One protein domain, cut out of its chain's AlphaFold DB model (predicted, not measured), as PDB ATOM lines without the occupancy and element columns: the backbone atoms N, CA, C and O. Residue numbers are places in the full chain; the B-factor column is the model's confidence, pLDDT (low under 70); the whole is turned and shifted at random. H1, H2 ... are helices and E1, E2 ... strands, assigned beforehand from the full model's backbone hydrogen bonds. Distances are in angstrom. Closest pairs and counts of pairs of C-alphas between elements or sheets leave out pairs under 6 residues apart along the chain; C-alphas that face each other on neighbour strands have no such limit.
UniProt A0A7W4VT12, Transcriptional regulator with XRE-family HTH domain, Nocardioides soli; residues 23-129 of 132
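Overview. This is residues 23 to 129 of the 132 residues of the protein "Transcriptional regulator with XRE-family HTH domain" of Nocardioides soli (UniProt A0A7W4VT12). The two-stranded sheet E1 and E2, with helix H5 packed between it and the long helix H4, makes one end of a rod; the short helices H1, H2 and H3 cluster at the other end, and H4 runs along one side past both groups as a spine. The printed part has 107 residues, with five named helices and two named strands in the order H1, H2, H3, H4, E1, H5, E2; the sheet is parallel, in the order E1, E2, and the class is mostly helix. The whole is only just compact, close to loose, with a radius of gyration of the C-alphas of 15.4 A, and spans 50 by 24 by 19 A.

Along the chain. Strand E1 is residues 93 to 96 and E2 is residues 125 to 128; C-alpha 128 is at (35.164, -7.393, 15.188). H5, residues 107 to 118, is 16.3 A long from first to last C-alpha. H4, residues 62 to 86, is 37.1 A long, from C-alpha 62 at (45.871, -42.295, 6.514) to C-alpha 86 at (20.942, -15.285, 11.424). H1 is residues 23 to 31, 12.0 A long, and C-alpha 23 is at (48.532, -30.152, -1.580). H2 is residues 36 to 43 and H3 is residues 47 to 54.

Arrangement. E1 and E2 are parallel neighbours at 30 degrees, with N 94 and O 125 2.8 A apart and N 127 and O 94 3.0 A apart, both within hydrogen-bond range. E1, H5 and E2 form a strand-helix-strand unit, two parallel neighbour strands with a helix between them in the chain, and its crossover is right-handed. The closest C-alphas of E1 and H5 are those of Ile 96 and Trp 110, 6.1 A apart. H5 touches H4 at a steep tilt of 57 degrees, the same way, with its residues 113 to 117 alone; the closest C-alphas are those of Val 79 and Ile 117, 5.8 A apart. H1 and H4 only just touch, with 3 pairs of C-alphas within 8 A, the closest those of Ala 28 and Val 68 at 7.4 A; H4 does so with residues 68 to 72 alone, at a shallow tilt of 26 degrees, the same way. H2 and H3 touch, about perpendicular at 82 degrees, with the C-alphas of Glu 37 and Glu 47 closest at 5.2 A. H3 is apart from E1, E2, H4 and H5. Each O i to N i+4 pair is within hydrogen-bond range in H1, H2, H3 and H5, and 20 of 21 are in H4.

Size, cuts and confidence. The two C-alphas farthest apart, those of Thr 57 and Ala 90, are 51.0 A apart. The printed part has no cut and no long link; H1 to H2 and H2 to H3 are tight links. The mean pLDDT of the printed part is 96.5, and no printed residue is under 70.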
ATOM      1  N   ALA A  23      49.352 -31.230  -1.051       96.81
ATOM      2  CA  ALA A  23      48.532 -30.152  -1.580       96.81
ATOM      3  C   ALA A  23      47.113 -30.162  -0.993       96.81
ATOM      4  O   ALA A  23      46.650 -29.123  -0.530       96.81
ATOM      5  N   GLU A  24      46.436 -31.315  -0.966       96.75
ATOM      6  CA  GLU A  24      45.082 -31.426  -0.399       96.75
ATOM      7  C   GLU A  24      45.065 -31.061   1.087       96.75
ATOM      8  O   GLU A  24      44.201 -30.306   1.527       96.75
ATOM      9  N   PHE A  25      46.056 -31.525   1.856       97.56
ATOM     10  CA  PHE A  25      46.177 -31.172   3.269       97.56
ATOM     11  C   PHE A  25      46.381 -29.668   3.469       97.56
ATOM     12  O   PHE A  25      45.735 -29.060   4.324       97.56
ATOM     13  N   ARG A  26      47.262 -29.056   2.668       98.12
ATOM     14  CA  ARG A  26      47.514 -27.617   2.735       98.12
ATOM     15  C   ARG A  26      46.263 -26.809   2.398       98.12
ATOM     16  O   ARG A  26      45.954 -25.867   3.125       98.12
ATOM     17  N   ILE A  27      45.553 -27.189   1.335       98.06
ATOM     18  CA  ILE A  27      44.295 -26.556   0.923       98.06
ATOM     19  C   ILE A  27      43.279 -26.639   2.059       98.06
ATOM     20  O   ILE A  27      42.779 -25.603   2.480       98.06
ATOM     21  N   ALA A  28      43.037 -27.833   2.607       97.06
ATOM     22  CA  ALA A  28      42.084 -28.013   3.700       97.06
ATOM     23  C   ALA A  28      42.459 -27.170   4.932       97.06
ATOM     24  O   ALA A  28      41.616 -26.491   5.511       97.06
ATOM     25  N   ARG A  29      43.739 -27.147   5.321       98.00
ATOM     26  CA  ARG A  29      44.203 -26.337   6.455       98.00
ATOM     27  C   ARG A  29      43.967 -24.840   6.232       98.00
ATOM     28  O   ARG A  29      43.547 -24.144   7.157       98.00
ATOM     29  N   GLU A  30      44.314 -24.338   5.050       98.44
ATOM     30  CA  GLU A  30      44.181 -22.919   4.713       98.44
ATOM     31  C   GLU A  30      42.710 -22.507   4.573       98.44
ATOM     32  O   GLU A  30      42.348 -21.441   5.068       98.44
ATOM     33  N   ASP A  31      41.863 -23.372   4.007       97.88
ATOM     34  CA  ASP A  31      40.410 -23.180   3.909       97.88
ATOM     35  C   ASP A  31      39.748 -23.077   5.290       97.88
ATOM     36  O   ASP A  31      38.943 -22.184   5.545       97.88
ATOM     37  N   LEU A  32      40.189 -23.901   6.244       98.00
ATOM     38  CA  LEU A  32      39.766 -23.828   7.645       98.00
ATOM     39  C   LEU A  32      40.353 -22.620   8.401       98.00
ATOM     40  O   LEU A  32      40.075 -22.421   9.585       98.00
ATOM     41  N   GLY A  33      41.202 -21.810   7.764       98.06
ATOM     42  CA  GLY A  33      41.857 -20.671   8.401       98.06
ATOM     43  C   GLY A  33      42.834 -21.079   9.507       98.06
ATOM     44  O   GLY A  33      43.045 -20.320  10.452       98.06
ATOM     45  N   LEU A  34      43.427 -22.271   9.441       98.25
ATOM     46  CA  LEU A  34      44.346 -22.773  10.463       98.25
ATOM     47  C   LEU A  34      45.812 -22.534  10.071       98.25
ATOM     48  O   LEU A  34      46.223 -22.677   8.917       98.25
ATOM     49  N   THR A  35      46.647 -22.206  11.058       96.88
ATOM     50  CA  THR A  35      48.110 -22.218  10.876       96.88
ATOM     51  C   THR A  35      48.643 -23.645  11.033       96.88
ATOM     52  O   THR A  35      47.934 -24.535  11.511       96.88
ATOM     53  N   MET A  36      49.909 -23.873  10.663       97.88
ATOM     54  CA  MET A  36      50.568 -25.165  10.903       97.88
ATOM     55  C   MET A  36      50.567 -25.541  12.390       97.88
ATOM     56  O   MET A  36      50.369 -26.707  12.716       97.88
ATOM     57  N   GLU A  37      50.754 -24.566  13.282       97.38
ATOM     58  CA  GLU A  37      50.730 -24.777  14.733       97.38
ATOM     59  C   GLU A  37      49.333 -25.194  15.209       97.38
ATOM     60  O   GLU A  37      49.195 -26.214  15.887       97.38
ATOM     61  N   HIS A  38      48.287 -24.475  14.784       97.69
ATOM     62  CA  HIS A  38      46.914 -24.789  15.177       97.69
ATOM     63  C   HIS A  38      46.489 -26.181  14.699       97.69
ATOM     64  O   HIS A  38      45.968 -26.967  15.492       97.69
ATOM     65  N   VAL A  39      46.730 -26.523  13.426       98.06
ATOM     66  CA  VAL A  39      46.359 -27.856  12.930       98.06
ATOM     67  C   VAL A  39      47.186 -28.943  13.620       98.06
ATOM     68  O   VAL A  39      46.647 -29.988  13.964       98.06
ATOM     69  N   ALA A  40      48.471 -28.699  13.900       98.12
ATOM     70  CA  ALA A  40      49.319 -29.660  14.598       98.12
ATOM     71  C   ALA A  40      48.777 -29.971  15.998       98.12
ATOM     72  O   ALA A  40      48.669 -31.143  16.364       98.12
ATOM     73  N   ALA A  41      48.366 -28.937  16.738       97.25
ATOM     74  CA  ALA A  41      47.744 -29.088  18.046       97.25
ATOM     75  C   ALA A  41      46.454 -29.924  17.977       97.25
ATOM     76  O   ALA A  41      46.245 -30.787  18.828       97.25
ATOM     77  N   ARG A  42      45.617 -29.731  16.946       96.88
ATOM     78  CA  ARG A  42      44.372 -30.504  16.771       96.88
ATOM     79  C   ARG A  42      44.594 -31.946  16.336       96.88
ATOM     80  O   ARG A  42      43.857 -32.822  16.770       96.88
ATOM     81  N   LEU A  43      45.628 -32.197  15.541       96.69
ATOM     82  CA  LEU A  43      45.999 -33.543  15.105       96.69
ATOM     83  C   LEU A  43      46.857 -34.293  16.140       96.69
ATOM     84  O   LEU A  43      47.156 -35.470  15.953       96.69
ATOM     85  N   GLY A  44      47.283 -33.631  17.223       97.38
ATOM     86  CA  GLY A  44      48.142 -34.227  18.250       97.38
ATOM     87  C   GLY A  44      49.569 -34.510  17.765       97.38
ATOM     88  O   GLY A  44      50.213 -35.451  18.229       97.38
ATOM     89  N   VAL A  45      50.075 -33.714  16.820       98.06
ATOM     90  CA  VAL A  45      51.424 -33.850  16.251       98.06
ATOM     91  C   VAL A  45      52.252 -32.588  16.483       98.06
ATOM     92  O   VAL A  45      51.745 -31.541  16.865       98.06
ATOM     93  N   ALA A  46      53.562 -32.664  16.248       98.19
ATOM     94  CA  ALA A  46      54.418 -31.481  16.287       98.19
ATOM     95  C   ALA A  46      54.273 -30.645  15.000       98.19
ATOM     96  O   ALA A  46      54.204 -31.216  13.912       98.19
ATOM     97  N   GLU A  47      54.360 -29.313  15.084       98.25
ATOM     98  CA  GLU A  47      54.312 -28.411  13.911       98.25
ATOM     99  C   GLU A  47      55.330 -28.809  12.825       98.25
ATOM    100  O   GLU A  47      55.030 -28.827  11.632       98.25
ATOM    101  N   ARG A  48      56.538 -29.233  13.230       98.25
ATOM    102  CA  ARG A  48      57.576 -29.716  12.300       98.25
ATOM    103  C   ARG A  48      57.119 -30.896  11.433       98.25
ATOM    104  O   ARG A  48      57.659 -31.085  10.346       98.25
ATOM    105  N   THR A  49      56.188 -31.711  11.926       98.12
ATOM    106  CA  THR A  49      55.614 -32.843  11.192       98.12
ATOM    107  C   THR A  49      54.698 -32.325  10.090       98.12
ATOM    108  O   THR A  49      54.888 -32.699   8.937       98.12
ATOM    109  N   VAL A  50      53.816 -31.377  10.418       98.19
ATOM    110  CA  VAL A  50      52.945 -30.690   9.450       98.19
ATOM    111  C   VAL A  50      53.769 -30.000   8.363       98.19
ATOM    112  O   VAL A  50      53.520 -30.189   7.178       98.19
ATOM    113  N   ARG A  51      54.834 -29.284   8.746       98.12
ATOM    114  CA  ARG A  51      55.741 -28.647   7.781       98.12
ATOM    115  C   ARG A  51      56.362 -29.650   6.803       98.12
ATOM    116  O   ARG A  51      56.524 -29.339   5.628       98.12
ATOM    117  N   ARG A  52      56.738 -30.846   7.271       98.00
ATOM    118  CA  ARG A  52      57.308 -31.897   6.408       98.00
ATOM    119  C   ARG A  52      56.279 -32.496   5.462       98.00
ATOM    120  O   ARG A  52      56.655 -32.813   4.333       98.00
ATOM    121  N   TRP A  53      55.042 -32.653   5.930       97.88
ATOM    122  CA  TRP A  53      53.915 -33.092   5.114       97.88
ATOM    123  C   TRP A  53      53.665 -32.116   3.971       97.88
ATOM    124  O   TRP A  53      53.746 -32.528   2.826       97.88
ATOM    125  N   GLU A  54      53.504 -30.822   4.249       97.38
ATOM    126  CA  GLU A  54      53.247 -29.820   3.199       97.38
ATOM    127  C   GLU A  54      54.431 -29.572   2.263       97.38
ATOM    128  O   GLU A  54      54.257 -29.102   1.144       97.38
ATOM    129  N   ALA A  55      55.649 -29.886   2.703       96.88
ATOM    130  CA  ALA A  55      56.822 -29.874   1.837       96.88
ATOM    131  C   ALA A  55      56.934 -31.137   0.956       96.88
ATOM    132  O   ALA A  55      57.910 -31.268   0.219       96.88
ATOM    133  N   GLY A  56      56.025 -32.111   1.092       95.38
ATOM    134  CA  GLY A  56      56.085 -33.404   0.400       95.38
ATOM    135  C   GLY A  56      57.253 -34.296   0.846       95.38
ATOM    136  O   GLY A  56      57.533 -35.329   0.243       95.38
ATOM    137  N   THR A  57      57.964 -33.911   1.910       96.44
ATOM    138  CA  THR A  57      59.166 -34.618   2.400       96.44
ATOM    139  C   THR A  57      58.841 -35.805   3.307       96.44
ATOM    140  O   THR A  57      59.719 -36.605   3.624       96.44
ATOM    141  N   SER A  58      57.588 -35.924   3.743       94.69
ATOM    142  CA  SER A  58      57.067 -37.069   4.483       94.69
ATOM    143  C   SER A  58      55.641 -37.347   4.045       94.69
ATOM    144  O   SER A  58      54.867 -36.419   3.832       94.69
ATOM    145  N   ARG A  59      55.272 -38.628   4.000       93.25
ATOM    146  CA  ARG A  59      53.892 -39.042   3.748       93.25
ATOM    147  C   ARG A  59      52.985 -38.643   4.915       93.25
ATOM    148  O   ARG A  59      53.393 -38.750   6.077       93.25
ATOM    149  N   ILE A  60      51.764 -38.234   4.584       94.88
ATOM    150  CA  ILE A  60      50.674 -38.006   5.535       94.88
ATOM    151  C   ILE A  60      50.057 -39.365   5.913       94.88
ATOM    152  O   ILE A  60      49.731 -40.151   5.017       94.88
ATOM    153  N   PRO A  61      49.938 -39.702   7.211       93.44
ATOM    154  CA  PRO A  61      49.270 -40.925   7.650       93.44
ATOM    155  C   PRO A  61      47.795 -40.952   7.237       93.44
ATOM    156  O   PRO A  61      47.137 -39.920   7.255       93.44
ATOM    157  N   ALA A  62      47.261 -42.141   6.949       88.19
ATOM    158  CA  ALA A  62      45.871 -42.295   6.514       88.19
ATOM    159  C   ALA A  62      44.846 -41.717   7.511       88.19
ATOM    160  O   ALA A  62      43.974 -40.947   7.130       88.19
ATOM    161  N   GLY A  63      45.023 -41.976   8.813       92.12
ATOM    162  CA  GLY A  63      44.128 -41.442   9.850       92.12
ATOM    163  C   GLY A  63      44.069 -39.910   9.922       92.12
ATOM    164  O   GLY A  63      43.116 -39.363  10.457       92.12
ATOM    165  N   VAL A  64      45.040 -39.191   9.343       95.31
ATOM    166  CA  VAL A  64      44.978 -37.723   9.272       95.31
ATOM    167  C   VAL A  64      43.900 -37.260   8.293       95.31
ATOM    168  O   VAL A  64      43.327 -36.198   8.504       95.31
ATOM    169  N   ALA A  65      43.593 -38.038   7.250       90.94
ATOM    170  CA  ALA A  65      42.508 -37.705   6.332       90.94
ATOM    171  C   ALA A  65      41.155 -37.676   7.060       90.94
ATOM    172  O   ALA A  65      40.408 -36.716   6.907       90.94
ATOM    173  N   GLU A  66      40.894 -38.676   7.909       93.19
ATOM    174  CA  GLU A  66      39.709 -38.731   8.778       93.19
ATOM    175  C   GLU A  66      39.674 -37.538   9.740       93.19
ATOM    176  O   GLU A  66      38.701 -36.795   9.756       93.19
ATOM    177  N   GLN A  67      40.776 -37.260  10.447       96.31
ATOM    178  CA  GLN A  67      40.845 -36.131  11.382       96.31
ATOM    179  C   GLN A  67      40.642 -34.763  10.705       96.31
ATOM    180  O   GLN A  67      40.065 -33.855  11.298       96.31
ATOM    181  N   VAL A  68      41.135 -34.577   9.476       95.81
ATOM    182  CA  VAL A  68      40.883 -33.357   8.689       95.81
ATOM    183  C   VAL A  68      39.424 -33.298   8.228       95.81
ATOM    184  O   VAL A  68      38.832 -32.217   8.248       95.81
ATOM    185  N   GLY A  69      38.832 -34.442   7.873       95.12
ATOM    186  CA  GLY A  69      37.394 -34.578   7.639       95.12
ATOM    187  C   GLY A  69      36.582 -34.118   8.849       95.12
ATOM    188  O   GLY A  69      35.778 -33.203   8.721       95.12
ATOM    189  N   ASP A  70      36.898 -34.618  10.045       96.38
ATOM    190  CA  ASP A  70      36.229 -34.231  11.293       96.38
ATOM    191  C   ASP A  70      36.341 -32.725  11.588       96.38
ATOM    192  O   ASP A  70      35.424 -32.116  12.147       96.38
ATOM    193  N   LEU A  71      37.478 -32.098  11.261       97.12
ATOM    194  CA  LEU A  71      37.644 -30.646  11.391       97.12
ATOM    195  C   LEU A  71      36.774 -29.890  10.382       97.12
ATOM    196  O   LEU A  71      36.210 -28.851  10.722       97.12
ATOM    197  N   THR A  72      36.648 -30.414   9.166       96.69
ATOM    198  CA  THR A  72      35.789 -29.844   8.121       96.69
ATOM    199  C   THR A  72      34.320 -29.946   8.518       96.69
ATOM    200  O   THR A  72      33.621 -28.937   8.520       96.69
ATOM    201  N   ASP A  73      33.879 -31.105   9.000       97.00
ATOM    202  CA  ASP A  73      32.514 -31.314   9.488       97.00
ATOM    203  C   ASP A  73      32.183 -30.394  10.676       97.00
ATOM    204  O   ASP A  73      31.087 -29.838  10.769       97.00
ATOM    205  N   GLN A  74      33.148 -30.152  11.571       97.00
ATOM    206  CA  GLN A  74      33.000 -29.176  12.658       97.00
ATOM    207  C   GLN A  74      32.882 -27.729  12.163       97.00
ATOM    208  O   GLN A  74      32.175 -26.929  12.786       97.00
ATOM    209  N   ALA A  75      33.586 -27.363  11.090       97.25
ATOM    210  CA  ALA A  75      33.429 -26.056  10.461       97.25
ATOM    211  C   ALA A  75      32.032 -25.928   9.855       97.25
ATOM    212  O   ALA A  75      31.325 -24.962  10.144       97.25
ATOM    213  N   ASP A  76      31.611 -26.926   9.084       97.69
ATOM    214  CA  ASP A  76      30.334 -26.953   8.373       97.69
ATOM    215  C   ASP A  76      29.160 -26.864   9.343       97.69
ATOM    216  O   ASP A  76      28.308 -25.982   9.205       97.69
ATOM    217  N   ALA A  77      29.186 -27.669  10.408       97.81
ATOM    218  CA  ALA A  77      28.178 -27.628  11.458       97.81
ATOM    219  C   ALA A  77      28.104 -26.255  12.149       97.81
ATOM    220  O   ALA A  77      27.014 -25.782  12.481       97.81
ATOM    221  N   GLN A  78      29.243 -25.583  12.362       97.69
ATOM    222  CA  GLN A  78      29.248 -24.230  12.923       97.69
ATOM    223  C   GLN A  78      28.683 -23.200  11.945       97.69
ATOM    224  O   GLN A  78      27.890 -22.356  12.367       97.69
ATOM    225  N   VAL A  79      29.050 -23.267  10.661       98.31
ATOM    226  CA  VAL A  79      28.494 -22.380   9.629       98.31
ATOM    227  C   VAL A  79      26.980 -22.550   9.563       98.31
ATOM    228  O   VAL A  79      26.266 -21.554   9.629       98.31
ATOM    229  N   ASP A  80      26.478 -23.784   9.510       98.12
ATOM    230  CA  ASP A  80      25.041 -24.067   9.443       98.12
ATOM    231  C   ASP A  80      24.299 -23.572  10.680       98.12
ATOM    232  O   ASP A  80      23.249 -22.931  10.576       98.12
ATOM    233  N   ALA A  81      24.863 -23.804  11.866       97.19
ATOM    234  CA  ALA A  81      24.259 -23.356  13.110       97.19
ATOM    235  C   ALA A  81      24.224 -21.821  13.222       97.19
ATOM    236  O   ALA A  81      23.282 -21.271  13.797       97.19
ATOM    237  N   TRP A  82      25.233 -21.109  12.715       97.50
ATOM    238  CA  TRP A  82      25.224 -19.645  12.676       97.50
ATOM    239  C   TRP A  82      24.290 -19.104  11.595       97.50
ATOM    240  O   TRP A  82      23.481 -18.230  11.898       97.50
ATOM    241  N   ALA A  83      24.350 -19.645  10.378       97.12
ATOM    242  CA  ALA A  83      23.484 -19.241   9.276       97.12
ATOM    243  C   ALA A  83      22.008 -19.398   9.658       97.12
ATOM    244  O   ALA A  83      21.252 -18.436   9.574       97.12
ATOM    245  N   THR A  84      21.625 -20.556  10.207       97.25
ATOM    246  CA  THR A  84      20.253 -20.821  10.673       97.25
ATOM    247  C   THR A  84      19.767 -19.768  11.668       97.25
ATOM    248  O   THR A  84      18.639 -19.303  11.570       97.25
ATOM    249  N   ARG A  85      20.611 -19.355  12.621       96.00
ATOM    250  CA  ARG A  85      20.234 -18.344  13.622       96.00
ATOM    251  C   ARG A  85      20.100 -16.940  13.041       96.00
ATOM    252  O   ARG A  85      19.364 -16.135  13.598       96.00
ATOM    253  N   LEU A  86      20.852 -16.630  11.987       96.81
ATOM    254  CA  LEU A  86      20.942 -15.285  11.424       96.81
ATOM    255  C   LEU A  86      19.926 -15.034  10.302       96.81
ATOM    256  O   LEU A  86      19.585 -13.879  10.076       96.81
ATOM    257  N   LEU A  87      19.419 -16.079   9.640       94.56
ATOM    258  CA  LEU A  87      18.441 -15.953   8.550       94.56
ATOM    259  C   LEU A  87      17.133 -15.260   8.970       94.56
ATOM    260  O   LEU A  87      16.539 -14.552   8.163       94.56
ATOM    261  N   ASP A  88      16.709 -15.418  10.226       92.12
ATOM    262  CA  ASP A  88      15.474 -14.808  10.748       92.12
ATOM    263  C   ASP A  88      15.689 -13.411  11.368       92.12
ATOM    264  O   ASP A  88      14.763 -12.809  11.919       92.12
ATOM    265  N   VAL A  89      16.911 -12.873  11.313       95.06
ATOM    266  CA  VAL A  89      17.252 -11.570  11.894       95.06
ATOM    267  C   VAL A  89      17.147 -10.488  10.821       95.06
ATOM    268  O   VAL A  89      17.777 -10.589   9.776       95.06
ATOM    269  N   ALA A  90      16.388  -9.421  11.090       94.00
ATOM    270  CA  ALA A  90      16.166  -8.336  10.124       94.00
ATOM    271  C   ALA A  90      17.455  -7.592   9.721       94.00
ATOM    272  O   ALA A  90      17.606  -7.193   8.570       94.00
ATOM    273  N   GLU A  91      18.381  -7.414  10.666       96.19
ATOM    274  CA  GLU A  91      19.697  -6.803  10.448       96.19
ATOM    275  C   GLU A  91      20.772  -7.720  11.054       96.19
ATOM    276  O   GLU A  91      21.198  -7.515  12.196       96.19
ATOM    277  N   PRO A  92      21.164  -8.797  10.350       97.31
ATOM    278  CA  PRO A  92      22.037  -9.812  10.918       97.31
ATOM    279  C   PRO A  92      23.463  -9.278  11.074       97.31
ATOM    280  O   PRO A  92      24.074  -8.762  10.132       97.31
ATOM    281  N   VAL A  93      24.019  -9.444  12.277       97.50
ATOM    282  CA  VAL A  93      25.404  -9.086  12.603       97.50
ATOM    283  C   VAL A  93      26.117 -10.295  13.200       97.50
ATOM    284  O   VAL A  93      25.663 -10.866  14.190       97.50
ATOM    285  N   LEU A  94      27.266 -10.655  12.628       97.00
ATOM    286  CA  LEU A  94      28.179 -11.652  13.180       97.00
ATOM    287  C   LEU A  94      29.404 -10.950  13.770       97.00
ATOM    288  O   LEU A  94      30.182 -10.317  13.058       97.00
ATOM    289  N   VAL A  95      29.590 -11.097  15.079       96.31
ATOM    290  CA  VAL A  95      30.768 -10.587  15.788       96.31
ATOM    291  C   VAL A  95      31.838 -11.680  15.830       96.31
ATOM    292  O   VAL A  95      31.563 -12.792  16.291       96.31
ATOM    293  N   ILE A  96      33.059 -11.381  15.386       96.75
ATOM    294  CA  ILE A  96      34.208 -12.305  15.416       96.75
ATOM    295  C   ILE A  96      35.396 -11.702  16.181       96.75
ATOM    296  O   ILE A  96      35.540 -10.479  16.219       96.75
ATOM    297  N   PRO A  97      36.270 -12.514  16.800       96.38
ATOM    298  CA  PRO A  97      37.492 -11.995  17.410       96.38
ATOM    299  C   PRO A  97      38.418 -11.380  16.351       96.38
ATOM    300  O   PRO A  97      38.542 -11.894  15.235       96.38
ATOM    301  N   ARG A  98      39.088 -10.278  16.702       95.50
ATOM    302  CA  ARG A  98      40.143  -9.698  15.860       95.50
ATOM    303  C   ARG A  98      41.428 -10.510  15.965       95.50
ATOM    304  O   ARG A  98      42.029 -10.846  14.950       95.50
ATOM    305  N   GLU A  99      41.843 -10.845  17.173       94.88
ATOM    306  CA  GLU A  99      43.066 -11.596  17.450       94.88
ATOM    307  C   GLU A  99      42.801 -12.629  18.547       94.88
ATOM    308  O   GLU A  99      41.700 -12.697  19.095       94.88
ATOM    309  N   GLY A 100      43.802 -13.465  18.822       93.56
ATOM    310  CA  GLY A 100      43.700 -14.522  19.820       93.56
ATOM    311  C   GLY A 100      42.724 -15.625  19.422       93.56
ATOM    312  O   GLY A 100      42.562 -15.951  18.241       93.56
ATOM    313  N   GLU A 101      42.089 -16.203  20.434       93.44
ATOM    314  CA  GLU A 101      41.181 -17.332  20.296       93.44
ATOM    315  C   GLU A 101      39.814 -17.019  20.909       93.44
ATOM    316  O   GLU A 101      39.705 -16.313  21.912       93.44
ATOM    317  N   ARG A 102      38.763 -17.598  20.326       93.44
ATOM    318  CA  ARG A 102      37.423 -17.665  20.915       93.44
ATOM    319  C   ARG A 102      36.930 -19.099  20.822       93.44
ATOM    320  O   ARG A 102      37.030 -19.707  19.758       93.44
ATOM    321  N   ASP A 103      36.418 -19.623  21.932       92.31
ATOM    322  CA  ASP A 103      35.943 -21.008  22.056       92.31
ATOM    323  C   ASP A 103      37.010 -22.042  21.642       92.31
ATOM    324  O   ASP A 103      36.719 -23.062  21.024       92.31
ATOM    325  N   GLY A 104      38.277 -21.738  21.947       92.69
ATOM    326  CA  GLY A 104      39.439 -22.561  21.601       92.69
ATOM    327  C   GLY A 104      39.843 -22.524  20.125       92.69
ATOM    328  O   GLY A 104      40.720 -23.288  19.726       92.69
ATOM    329  N   TRP A 105      39.215 -21.682  19.297       96.12
ATOM    330  CA  TRP A 105      39.545 -21.522  17.879       96.12
ATOM    331  C   TRP A 105      40.194 -20.166  17.593       96.12
ATOM    332  O   TRP A 105      39.717 -19.148  18.106       96.12
ATOM    333  N   PRO A 106      41.228 -20.115  16.735       97.19
ATOM    334  CA  PRO A 106      41.911 -18.869  16.418       97.19
ATOM    335  C   PRO A 106      41.014 -17.901  15.652       97.19
ATOM    336  O   PRO A 106      40.096 -18.295  14.932       97.19
ATOM    337  N   ALA A 107      41.324 -16.609  15.720       97.38
ATOM    338  CA  ALA A 107      40.589 -15.594  14.971       97.38
ATOM    339  C   ALA A 107      40.538 -15.864  13.454       97.38
ATOM    340  O   ALA A 107      39.570 -15.504  12.789       97.38
ATOM    341  N   SER A 108      41.555 -16.511  12.879       98.12
ATOM    342  CA  SER A 108      41.567 -16.905  11.464       98.12
ATOM    343  C   SER A 108      40.537 -17.989  11.117       98.12
ATOM    344  O   SER A 108      39.938 -17.899  10.051       98.12
ATOM    345  N   TRP A 109      40.243 -18.920  12.032       98.25
ATOM    346  CA  TRP A 109      39.136 -19.874  11.886       98.25
ATOM    347  C   TRP A 109      37.796 -19.140  11.814       98.25
ATOM    348  O   TRP A 109      37.006 -19.341  10.896       98.25
ATOM    349  N   TRP A 110      37.563 -18.201  12.735       98.12
ATOM    350  CA  TRP A 110      36.326 -17.418  12.752       98.12
ATOM    351  C   TRP A 110      36.147 -16.544  11.511       98.12
ATOM    352  O   TRP A 110      35.019 -16.367  11.056       98.12
ATOM    353  N   ARG A 111      37.239 -16.033  10.931       98.38
ATOM    354  CA  ARG A 111      37.199 -15.342   9.635       98.38
ATOM    355  C   ARG A 111      36.829 -16.284   8.491       98.38
ATOM    356  O   ARG A 111      36.010 -15.898   7.664       98.38
ATOM    357  N   ALA A 112      37.398 -17.491   8.458       98.38
ATOM    358  CA  ALA A 112      37.062 -18.498   7.454       98.38
ATOM    359  C   ALA A 112      35.577 -18.888   7.536       98.38
ATOM    360  O   ALA A 112      34.871 -18.836   6.531       98.38
ATOM    361  N   LEU A 113      35.060 -19.155   8.743       98.38
ATOM    362  CA  LEU A 113      33.629 -19.404   8.931       98.38
ATOM    363  C   LEU A 113      32.783 -18.200   8.505       98.38
ATOM    364  O   LEU A 113      31.802 -18.370   7.793       98.38
ATOM    365  N   ALA A 114      33.164 -16.981   8.903       98.19
ATOM    366  CA  ALA A 114      32.426 -15.774   8.540       98.19
ATOM    367  C   ALA A 114      32.319 -15.593   7.020       98.19
ATOM    368  O   ALA A 114      31.242 -15.247   6.544       98.19
ATOM    369  N   ALA A 115      33.382 -15.880   6.261       98.12
ATOM    370  CA  ALA A 115      33.340 -15.840   4.800       98.12
ATOM    371  C   ALA A 115      32.256 -16.776   4.238       98.12
ATOM    372  O   ALA A 115      31.441 -16.350   3.426       98.12
ATOM    373  N   ARG A 116      32.174 -18.007   4.756       98.00
ATOM    374  CA  ARG A 116      31.177 -19.012   4.350       98.00
ATOM    375  C   ARG A 116      29.753 -18.646   4.788       98.00
ATOM    376  O   ARG A 116      28.794 -18.944   4.085       98.00
ATOM    377  N   ILE A 117      29.592 -17.999   5.945       98.25
ATOM    378  CA  ILE A 117      28.276 -17.558   6.444       98.25
ATOM    379  C   ILE A 117      27.763 -16.357   5.631       98.25
ATOM    380  O   ILE A 117      26.572 -16.295   5.339       98.25
ATOM    381  N   VAL A 118      28.641 -15.430   5.222       97.69
ATOM    382  CA  VAL A 118      28.276 -14.279   4.371       97.69
ATOM    383  C   VAL A 118      27.670 -14.730   3.041       97.69
ATOM    384  O   VAL A 118      26.748 -14.089   2.552       97.69
ATOM    385  N   GLU A 119      28.120 -15.855   2.487       96.31
ATOM    386  CA  GLU A 119      27.543 -16.433   1.266       96.31
ATOM    387  C   GLU A 119      26.138 -17.030   1.469       96.31
ATOM    388  O   GLU A 119      25.427 -17.264   0.495       96.31
ATOM    389  N   ARG A 120      25.733 -17.297   2.720       96.56
ATOM    390  CA  ARG A 120      24.466 -17.964   3.069       96.56
ATOM    391  C   ARG A 120      23.413 -17.029   3.659       96.56
ATOM    392  O   ARG A 120      22.243 -17.400   3.681       96.56
ATOM    393  N   VAL A 121      23.809 -15.868   4.176       97.25
ATOM    394  CA  VAL A 121      22.920 -14.937   4.885       97.25
ATOM    395  C   VAL A 121      22.958 -13.572   4.207       97.25
ATOM    396  O   VAL A 121      23.915 -12.809   4.361       97.25
ATOM    397  N   ASP A 122      21.886 -13.250   3.487       95.19
ATOM    398  CA  ASP A 122      21.734 -11.960   2.822       95.19
ATOM    399  C   ASP A 122      21.799 -10.797   3.822       95.19
ATOM    400  O   ASP A 122      21.191 -10.816   4.892       95.19
ATOM    401  N   GLY A 123      22.552  -9.753   3.469       95.38
ATOM    402  CA  GLY A 123      22.680  -8.549   4.295       95.38
ATOM    403  C   GLY A 123      23.547  -8.699   5.551       95.38
ATOM    404  O   GLY A 123      23.653  -7.734   6.310       95.38
ATOM    405  N   LEU A 124      24.204  -9.848   5.763       97.75
ATOM    406  CA  LEU A 124      25.065 -10.069   6.926       97.75
ATOM    407  C   LEU A 124      26.187  -9.032   7.027       97.75
ATOM    408  O   LEU A 124      26.989  -8.834   6.112       97.75
ATOM    409  N   ARG A 125      26.300  -8.416   8.207       97.56
ATOM    410  CA  ARG A 125      27.438  -7.577   8.585       97.56
ATOM    411  C   ARG A 125      28.367  -8.358   9.503       97.56
ATOM    412  O   ARG A 125      27.951  -8.824  10.558       97.56
ATOM    413  N   VAL A 126      29.641  -8.453   9.139       97.50
ATOM    414  CA  VAL A 126      30.675  -9.017  10.016       97.50
ATOM    415  C   VAL A 126      31.430  -7.874  10.684       97.50
ATOM    416  O   VAL A 126      31.921  -6.974  10.002       97.50
ATOM    417  N   VAL A 127      31.518  -7.899  12.011       97.19
ATOM    418  CA  VAL A 127      32.255  -6.904  12.805       97.19
ATOM    419  C   VAL A 127      33.226  -7.598  13.751       97.19
ATOM    420  O   VAL A 127      33.020  -8.747  14.143       97.19
ATOM    421  N   TYR A 128      34.297  -6.905  14.124       96.06
ATOM    422  CA  TYR A 128      35.164  -7.393  15.188       96.06
ATOM    423  C   TYR A 128      34.526  -7.117  16.549       96.06
ATOM    424  O   TYR A 128      33.870  -6.091  16.717       96.06
ATOM    425  N   ALA A 129      34.716  -8.024  17.508       89.94
ATOM    426  CA  ALA A 129      34.465  -7.706  18.909       89.94
ATOM    427  C   ALA A 129      35.359  -6.515  19.283       89.94
ATOM    428  O   ALA A 129      36.573  -6.579  19.074       89.94
TER     429      ALA A 129